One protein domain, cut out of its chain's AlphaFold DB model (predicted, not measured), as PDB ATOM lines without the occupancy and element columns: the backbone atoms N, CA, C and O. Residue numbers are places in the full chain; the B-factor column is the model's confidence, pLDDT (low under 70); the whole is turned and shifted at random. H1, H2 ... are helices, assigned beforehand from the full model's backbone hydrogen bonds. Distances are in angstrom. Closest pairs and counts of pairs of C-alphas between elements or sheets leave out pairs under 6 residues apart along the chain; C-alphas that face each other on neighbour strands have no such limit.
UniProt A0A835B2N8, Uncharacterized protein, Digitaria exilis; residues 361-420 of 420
ATOM      1  N   VAL A 361     121.495 113.889  92.232       67.06
ATOM      2  CA  VAL A 361     122.074 115.214  92.443       67.06
ATOM      3  C   VAL A 361     121.305 116.178  91.563       67.06
ATOM      4  O   VAL A 361     121.287 116.029  90.345       67.06
ATOM      5  N   GLU A 362     120.654 117.144  92.194       74.25
ATOM      6  CA  GLU A 362     119.985 118.243  91.515       74.25
ATOM      7  C   GLU A 362     120.733 119.528  91.857       74.25
ATOM      8  O   GLU A 362     120.834 119.919  93.022       74.25
ATOM      9  N   PHE A 363     121.323 120.152  90.841       79.25
ATOM     10  CA  PHE A 363     122.023 121.415  91.007       79.25
ATOM     11  C   PHE A 363     121.011 122.550  90.932       79.25
ATOM     12  O   PHE A 363     120.506 122.879  89.861       79.25
ATOM     13  N   LEU A 364     120.731 123.162  92.079       81.44
ATOM     14  CA  LEU A 364     119.961 124.398  92.121       81.44
ATOM     15  C   LEU A 364     120.787 125.548  91.539       81.44
ATOM     16  O   LEU A 364     122.017 125.565  91.637       81.44
ATOM     17  N   GLY A 365     120.097 126.522  90.942       82.12
ATOM     18  CA  GLY A 365     120.729 127.740  90.439       82.12
ATOM     19  C   GLY A 365     121.543 128.453  91.522       82.12
ATOM     20  O   GLY A 365     121.239 128.366  92.715       82.12
ATOM     21  N   ALA A 366     122.591 129.167  91.104       82.81
ATOM     22  CA  ALA A 366     123.441 129.920  92.020       82.81
ATOM     23  C   ALA A 366     122.619 130.913  92.857       82.81
ATOM     24  O   ALA A 366     121.660 131.508  92.364       82.81
ATOM     25  N   VAL A 367     123.020 131.116  94.118       82.88
ATOM     26  CA  VAL A 367     122.392 132.114  94.994       82.88
ATOM     27  C   VAL A 367     122.564 133.498  94.353       82.88
ATOM     28  O   VAL A 367     123.708 133.936  94.187       82.88
ATOM     29  N   PRO A 368     121.472 134.194  93.978       84.62
ATOM     30  CA  PRO A 368     121.562 135.513  93.364       84.62
ATOM     31  C   PRO A 368     122.285 136.495  94.290       84.62
ATOM     32  O   PRO A 368     122.141 136.405  95.509       84.62
ATOM     33  N   ARG A 369     123.041 137.454  93.736       80.31
ATOM     34  CA  ARG A 369     123.850 138.400  94.534       80.31
ATOM     35  C   ARG A 369     123.032 139.145  95.594       80.31
ATOM     36  O   ARG A 369     123.519 139.312  96.707       80.31
ATOM     37  N   GLU A 370     121.792 139.508  95.289       83.06
ATOM     38  CA  GLU A 370     120.842 140.125  96.228       83.06
ATOM     39  C   GLU A 370     120.550 139.250  97.464       83.06
ATOM     40  O   GLU A 370     120.300 139.750  98.558       83.06
ATOM     41  N   TRP A 371     120.601 137.922  97.330       79.50
ATOM     42  CA  TRP A 371     120.438 136.945  98.412       79.50
ATOM     43  C   TRP A 371     121.782 136.545  99.034       79.50
ATOM     44  O   TRP A 371     121.875 135.526  99.713       79.50
ATOM     45  N   THR A 372     122.830 137.352  98.849       79.69
ATOM     46  CA  THR A 372     124.132 137.162  99.499       79.69
ATOM     47  C   THR A 372     124.451 138.298 100.464       79.69
ATOM     48  O   THR A 372     124.042 139.442 100.286       79.69
ATOM     49  N   ARG A 373     125.284 138.001 101.467       76.50
ATOM     50  CA  ARG A 373     125.833 139.003 102.400       76.50
ATOM     51  C   ARG A 373     126.668 140.083 101.701       76.50
ATOM     52  O   ARG A 373     126.901 141.130 102.293       76.50
ATOM     53  N   ALA A 374     127.123 139.828 100.472       72.06
ATOM     54  CA  ALA A 374     127.959 140.745  99.706       72.06
ATOM     55  C   ALA A 374     127.191 141.974  99.194       72.06
ATOM     56  O   ALA A 374     127.809 143.002  98.949       72.06
ATOM     57  N   ALA A 375     125.862 141.884  99.070       69.88
ATOM     58  CA  ALA A 375     125.018 143.013  98.682       69.88
ATOM     59  C   ALA A 375     124.749 144.000  99.837       69.88
ATOM     60  O   ALA A 375     124.203 145.067  99.602       69.88
ATOM     61  N   GLY A 376     125.111 143.669 101.085       67.31
ATOM     62  CA  GLY A 376     124.965 144.551 102.255       67.31
ATOM     63  C   GLY A 376     123.533 144.745 102.783       67.31
ATOM     64  O   GLY A 376     123.371 145.118 103.940       67.31
ATOM     65  N   GLU A 377     122.509 144.433 101.989       74.94
ATOM     66  CA  GLU A 377     121.096 144.721 102.295       74.94
ATOM     67  C   GLU A 377     120.400 143.690 103.199       74.94
ATOM     68  O   GLU A 377     119.349 143.981 103.763       74.94
ATOM     69  N   ARG A 378     120.956 142.478 103.342       78.62
ATOM     70  CA  ARG A 378     120.299 141.367 104.052       78.62
ATOM     71  C   ARG A 378     121.133 140.800 105.190       78.62
ATOM     72  O   ARG A 378     122.353 140.607 105.101       78.62
ATOM     73  N   THR A 379     120.453 140.462 106.274       83.38
ATOM     74  CA  THR A 379     121.040 139.773 107.421       83.38
ATOM     75  C   THR A 379     121.396 138.325 107.066       83.38
ATOM     76  O   THR A 379     120.811 137.701 106.182       83.38
ATOM     77  N   GLY A 380     122.359 137.738 107.788       78.69
ATOM     78  CA  GLY A 380     122.710 136.324 107.594       78.69
ATOM     79  C   GLY A 380     121.542 135.368 107.866       78.69
ATOM     80  O   GLY A 380     121.490 134.291 107.281       78.69
ATOM     81  N   VAL A 381     120.592 135.781 108.712       79.38
ATOM     82  CA  VAL A 381     119.378 135.015 109.025       79.38
ATOM     83  C   VAL A 381     118.422 135.001 107.832       79.38
ATOM     84  O   VAL A 381     117.923 133.940 107.473       79.38
ATOM     85  N   GLU A 382     118.209 136.141 107.172       80.81
ATOM     86  CA  GLU A 382     117.351 136.228 105.980       80.81
ATOM     87  C   GLU A 382     117.904 135.409 104.815       80.81
ATOM     88  O   GLU A 382     117.158 134.670 104.170       80.81
ATOM     89  N   VAL A 383     119.219 135.479 104.593       84.12
ATOM     90  CA  VAL A 383     119.899 134.655 103.585       84.12
ATOM     91  C   VAL A 383     119.741 133.166 103.907       84.12
ATOM     92  O   VAL A 383     119.379 132.385 103.031       84.12
ATOM     93  N   ALA A 384     119.956 132.765 105.165       80.94
ATOM     94  CA  ALA A 384     119.803 131.373 105.583       80.94
ATOM     95  C   ALA A 384     118.364 130.866 105.399       80.94
ATOM     96  O   ALA A 384     118.173 129.789 104.837       80.94
ATOM     97  N   ASN A 385     117.362 131.654 105.799       83.06
ATOM     98  CA  ASN A 385     115.950 131.301 105.642       83.06
ATOM     99  C   ASN A 385     115.561 131.143 104.164       83.06
ATOM    100  O   ASN A 385     114.805 130.236 103.818       83.06
ATOM    101  N   TRP A 386     116.089 131.992 103.278       85.12
ATOM    102  CA  TRP A 386     115.851 131.871 101.839       85.12
ATOM    103  C   TRP A 386     116.487 130.615 101.244       85.12
ATOM    104  O   TRP A 386     115.819 129.883 100.513       85.12
ATOM    105  N   VAL A 387     117.744 130.319 101.599       85.81
ATOM    106  CA  VAL A 387     118.423 129.091 101.155       85.81
ATOM    107  C   VAL A 387     117.671 127.859 101.659       85.81
ATOM    108  O   VAL A 387     117.426 126.934 100.887       85.81
ATOM    109  N   GLN A 388     117.249 127.855 102.926       83.44
ATOM    110  CA  GLN A 388     116.438 126.778 103.494       83.44
ATOM    111  C   GLN A 388     115.122 126.596 102.738       83.44
ATOM    112  O   GLN A 388     114.765 125.460 102.440       83.44
ATOM    113  N   ARG A 389     114.440 127.689 102.369       83.06
ATOM    114  CA  ARG A 389     113.212 127.634 101.566       83.06
ATOM    115  C   ARG A 389     113.449 126.998 100.199       83.06
ATOM    116  O   ARG A 389     112.727 126.074  99.849       83.06
ATOM    117  N   ARG A 390     114.488 127.423  99.474       86.12
ATOM    118  CA  ARG A 390     114.831 126.863  98.154       86.12
ATOM    119  C   ARG A 390     115.210 125.385  98.216       86.12
ATOM    120  O   ARG A 390     114.815 124.621  97.344       86.12
ATOM    121  N   LEU A 391     115.939 124.977  99.256       83.25
ATOM    122  CA  LEU A 391     116.239 123.565  99.501       83.25
ATOM    123  C   LEU A 391     114.977 122.771  99.854       83.25
ATOM    124  O   LEU A 391     114.812 121.656  99.371       83.25
ATOM    125  N   GLY A 392     114.092 123.338 100.679       79.06
ATOM    126  CA  GLY A 392     112.804 122.739 101.020       79.06
ATOM    127  C   GLY A 392     111.957 122.490  99.776       79.06
ATOM    128  O   GLY A 392     111.592 121.347  99.524       79.06
ATOM    129  N   GLU A 393     111.742 123.522  98.959       81.69
ATOM    130  CA  GLU A 393     110.988 123.447  97.698       81.69
ATOM    131  C   GLU A 393     111.546 122.367  96.759       81.69
ATOM    132  O   GLU A 393     110.796 121.507  96.303       81.69
ATOM    133  N   ALA A 394     112.866 122.346  96.542       81.25
ATOM    134  CA  ALA A 394     113.523 121.347  95.694       81.25
ATOM    135  C   ALA A 394     113.359 119.908  96.212       81.25
ATOM    136  O   ALA A 394     113.253 118.958  95.442       81.25
ATOM    137  N   LEU A 395     113.330 119.735  97.534       75.25
ATOM    138  CA  LEU A 395     113.163 118.433  98.175       75.25
ATOM    139  C   LEU A 395     111.685 118.047  98.391       75.25
ATOM    140  O   LEU A 395     111.424 116.965  98.929       75.25
ATOM    141  N   GLY A 396     110.733 118.903  97.999       74.12
ATOM    142  CA  GLY A 396     109.296 118.702  98.219       74.12
ATOM    143  C   GLY A 396     108.861 118.861  99.682       74.12
ATOM    144  O   GLY A 396     107.920 118.207 100.121       74.12
ATOM    145  N   PHE A 397     109.570 119.678 100.465       74.56
ATOM    146  CA  PHE A 397     109.236 119.997 101.853       74.56
ATOM    147  C   PHE A 397     108.804 121.452 102.009       74.56
ATOM    148  O   PHE A 397     109.453 122.376 101.521       74.56
ATOM    149  N   GLU A 398     107.765 121.665 102.810       74.62
ATOM    150  CA  GLU A 398     107.368 122.999 103.235       74.62
ATOM    151  C   GLU A 398     108.183 123.438 104.462       74.62
ATOM    152  O   GLU A 398     108.282 122.732 105.474       74.62
ATOM    153  N   CYS A 399     108.795 124.621 104.383       69.25
ATOM    154  CA  CYS A 399     109.513 125.188 105.519       69.25
ATOM    155  C   CYS A 399     108.527 125.631 106.600       69.25
ATOM    156  O   CYS A 399     107.803 126.608 106.434       69.25
ATOM    157  N   THR A 400     108.548 124.952 107.744       69.94
ATOM    158  CA  THR A 400     107.702 125.325 108.879       69.94
ATOM    159  C   THR A 400     108.278 126.524 109.638       69.94
ATOM    160  O   THR A 400     109.464 126.551 109.972       69.94
ATOM    161  N   GLY A 401     107.418 127.484 109.994       65.25
ATOM    162  CA  GLY A 401     107.739 128.589 110.913       65.25
ATOM    163  C   GLY A 401     107.853 128.166 112.384       65.25
ATOM    164  O   GLY A 401     107.968 129.014 113.264       65.25
ATOM    165  N   LEU A 402     107.804 126.857 112.660       66.75
ATOM    166  CA  LEU A 402     107.854 126.301 114.006       66.75
ATOM    167  C   LEU A 402     109.181 126.658 114.669       66.75
ATOM    168  O   LEU A 402     110.265 126.269 114.207       66.75
ATOM    169  N   THR A 403     109.094 127.347 115.803       67.06
ATOM    170  CA  THR A 403     110.263 127.617 116.628       67.06
ATOM    171  C   THR A 403     110.810 126.309 117.196       67.06
ATOM    172  O   THR A 403     110.159 125.260 117.205       67.06
ATOM    173  N   ARG A 404     112.038 126.357 117.728       60.41
ATOM    174  CA  ARG A 404     112.610 125.220 118.458       60.41
ATOM    175  C   ARG A 404     111.637 124.725 119.538       60.41
ATOM    176  O   ARG A 404     111.440 123.522 119.643       60.41
ATOM    177  N   ARG A 405     111.005 125.642 120.280       61.19
ATOM    178  CA  ARG A 405     110.023 125.336 121.330       61.19
ATOM    179  C   ARG A 405     108.814 124.588 120.775       61.19
ATOM    180  O   ARG A 405     108.457 123.558 121.331       61.19
ATOM    181  N   ASP A 406     108.247 125.051 119.665       67.81
ATOM    182  CA  ASP A 406     107.055 124.435 119.065       67.81
ATOM    183  C   ASP A 406     107.349 123.009 118.588       67.81
ATOM    184  O   ASP A 406     106.570 122.086 118.824       67.81
ATOM    185  N   LYS A 407     108.545 122.798 118.021       66.12
ATOM    186  CA  LYS A 407     109.040 121.468 117.637       66.12
ATOM    187  C   LYS A 407     109.160 120.528 118.840       66.12
ATOM    188  O   LYS A 407     108.738 119.378 118.752       66.12
ATOM    189  N   TYR A 408     109.708 120.992 119.967       62.66
ATOM    190  CA  TYR A 408     109.775 120.170 121.182       62.66
ATOM    191  C   TYR A 408     108.393 119.950 121.807       62.66
ATOM    192  O   TYR A 408     108.127 118.851 122.287       62.66
ATOM    193  N   MET A 409     107.490 120.930 121.767       64.75
ATOM    194  CA  MET A 409     106.151 120.774 122.340       64.75
ATOM    195  C   MET A 409     105.355 119.717 121.585       64.75
ATOM    196  O   MET A 409     104.774 118.827 122.198       64.75
ATOM    197  N   MET A 410     105.396 119.771 120.258       63.66
ATOM    198  CA  MET A 410     104.669 118.842 119.405       63.66
ATOM    199  C   MET A 410     105.235 117.414 119.477       63.66
ATOM    200  O   MET A 410     104.475 116.451 119.539       63.66
ATOM    201  N   LEU A 411     106.563 117.254 119.497       60.12
ATOM    202  CA  LEU A 411     107.184 115.926 119.497       60.12
ATOM    203  C   LEU A 411     107.409 115.313 120.876       60.12
ATOM    204  O   LEU A 411     107.356 114.100 121.041       60.12
ATOM    205  N   ALA A 412     107.820 116.145 121.826       56.44
ATOM    206  CA  ALA A 412     108.374 115.735 123.106       56.44
ATOM    207  C   ALA A 412     107.498 116.184 124.282       56.44
ATOM    208  O   ALA A 412     107.862 115.938 125.436       56.44
ATOM    209  N   GLY A 413     106.381 116.871 124.000       58.88
ATOM    210  CA  GLY A 413     105.449 117.375 125.006       58.88
ATOM    211  C   GLY A 413     106.091 118.354 125.991       58.88
ATOM    212  O   GLY A 413     105.636 118.457 127.128       58.88
ATOM    213  N   ASN A 414     107.196 119.005 125.615       63.16
ATOM    214  CA  ASN A 414     107.911 119.952 126.472       63.16
ATOM    215  C   ASN A 414     108.476 121.130 125.673       63.16
ATOM    216  O   ASN A 414     108.614 121.066 124.463       63.16
ATOM    217  N   ASP A 415     108.829 122.213 126.352       56.81
ATOM    218  CA  ASP A 415     109.284 123.468 125.744       56.81
ATOM    219  C   ASP A 415     110.770 123.471 125.333       56.81
ATOM    220  O   ASP A 415     111.304 124.497 124.902       56.81
ATOM    221  N   GLY A 416     111.465 122.334 125.450       51.34
ATOM    222  CA  GLY A 416     112.893 122.218 125.158       51.34
ATOM    223  C   GLY A 416     113.798 122.949 126.158       51.34
ATOM    224  O   GLY A 416     115.015 123.023 125.926       51.34
ATOM    225  N   VAL A 417     113.240 123.475 127.257       46.62
ATOM    226  CA  VAL A 417     113.992 124.095 128.349       46.62
ATOM    227  C   VAL A 417     114.454 122.996 129.298       46.62
ATOM    228  O   VAL A 417     113.678 122.301 129.950       46.62
ATOM    229  N   VAL A 418     115.768 122.826 129.372       45.59
ATOM    230  CA  VAL A 418     116.390 122.040 130.434       45.59
ATOM    231  C   VAL A 418     116.570 122.999 131.594       45.59
ATOM    232  O   VAL A 418     117.394 123.907 131.483       45.59
ATOM    233  N   ALA A 419     115.767 122.854 132.652       43.06
ATOM    234  CA  ALA A 419     116.009 123.569 133.903       43.06
ATOM    235  C   ALA A 419     117.492 123.388 134.270       43.06
ATOM    236  O   ALA A 419     117.989 122.260 134.246       43.06
ATOM    237  N   LYS A 420     118.192 124.516 134.435       33.97
ATOM    238  CA  LYS A 420     119.643 124.566 134.635       33.97
ATOM    239  C   LYS A 420     120.070 123.826 135.891       33.97
ATOM    240  O   LYS A 420     119.349 123.961 136.901       33.97
TER     241      LYS A 420
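What this domain is: This is residues 361 to 420 of the 420 residues of an uncharacterized protein of Digitaria exilis (UniProt A0A835B2N8). Look first at H1, the longer of two separate helices: the long unnamed stretch of residues 361 to 379 runs beside it and folds back into its start, while an open link leads away to short H2. Beyond H2, residues 413 to 420 turn back as a tail. The printed part has 60 residues with two named helices, H1 then H2, and no named strand; it is all helix by class, though only 24 residues are in named elements. It is only just loose, close to extended, with a radius of gyration of the C-alphas of 15.7 A and spans of 42 by 29 by 16 A.

How they stand to each other: H1, residues 380 to 394, and H2, residues 404 to 412, are apart, with no C-alpha of the one within 8 A of the other. A short link of 9 residues joins them. In both helices every O i to N i+4 pair is within hydrogen-bond range.

Where its parts are: Find C-alpha 380 at (122.710, 136.324, 107.594); from there H1 runs 21.2 A to C-alpha 394. H2 runs 11.4 A to C-alpha 412 at (108.374, 115.735, 123.106).

The domain as a whole: The C-alphas farthest apart, of Gly 365 and Lys 420, are 44.3 A apart. The printed part has no cut. Confidence is under 70 at residues 361, 375 to 376 and 399 to 420.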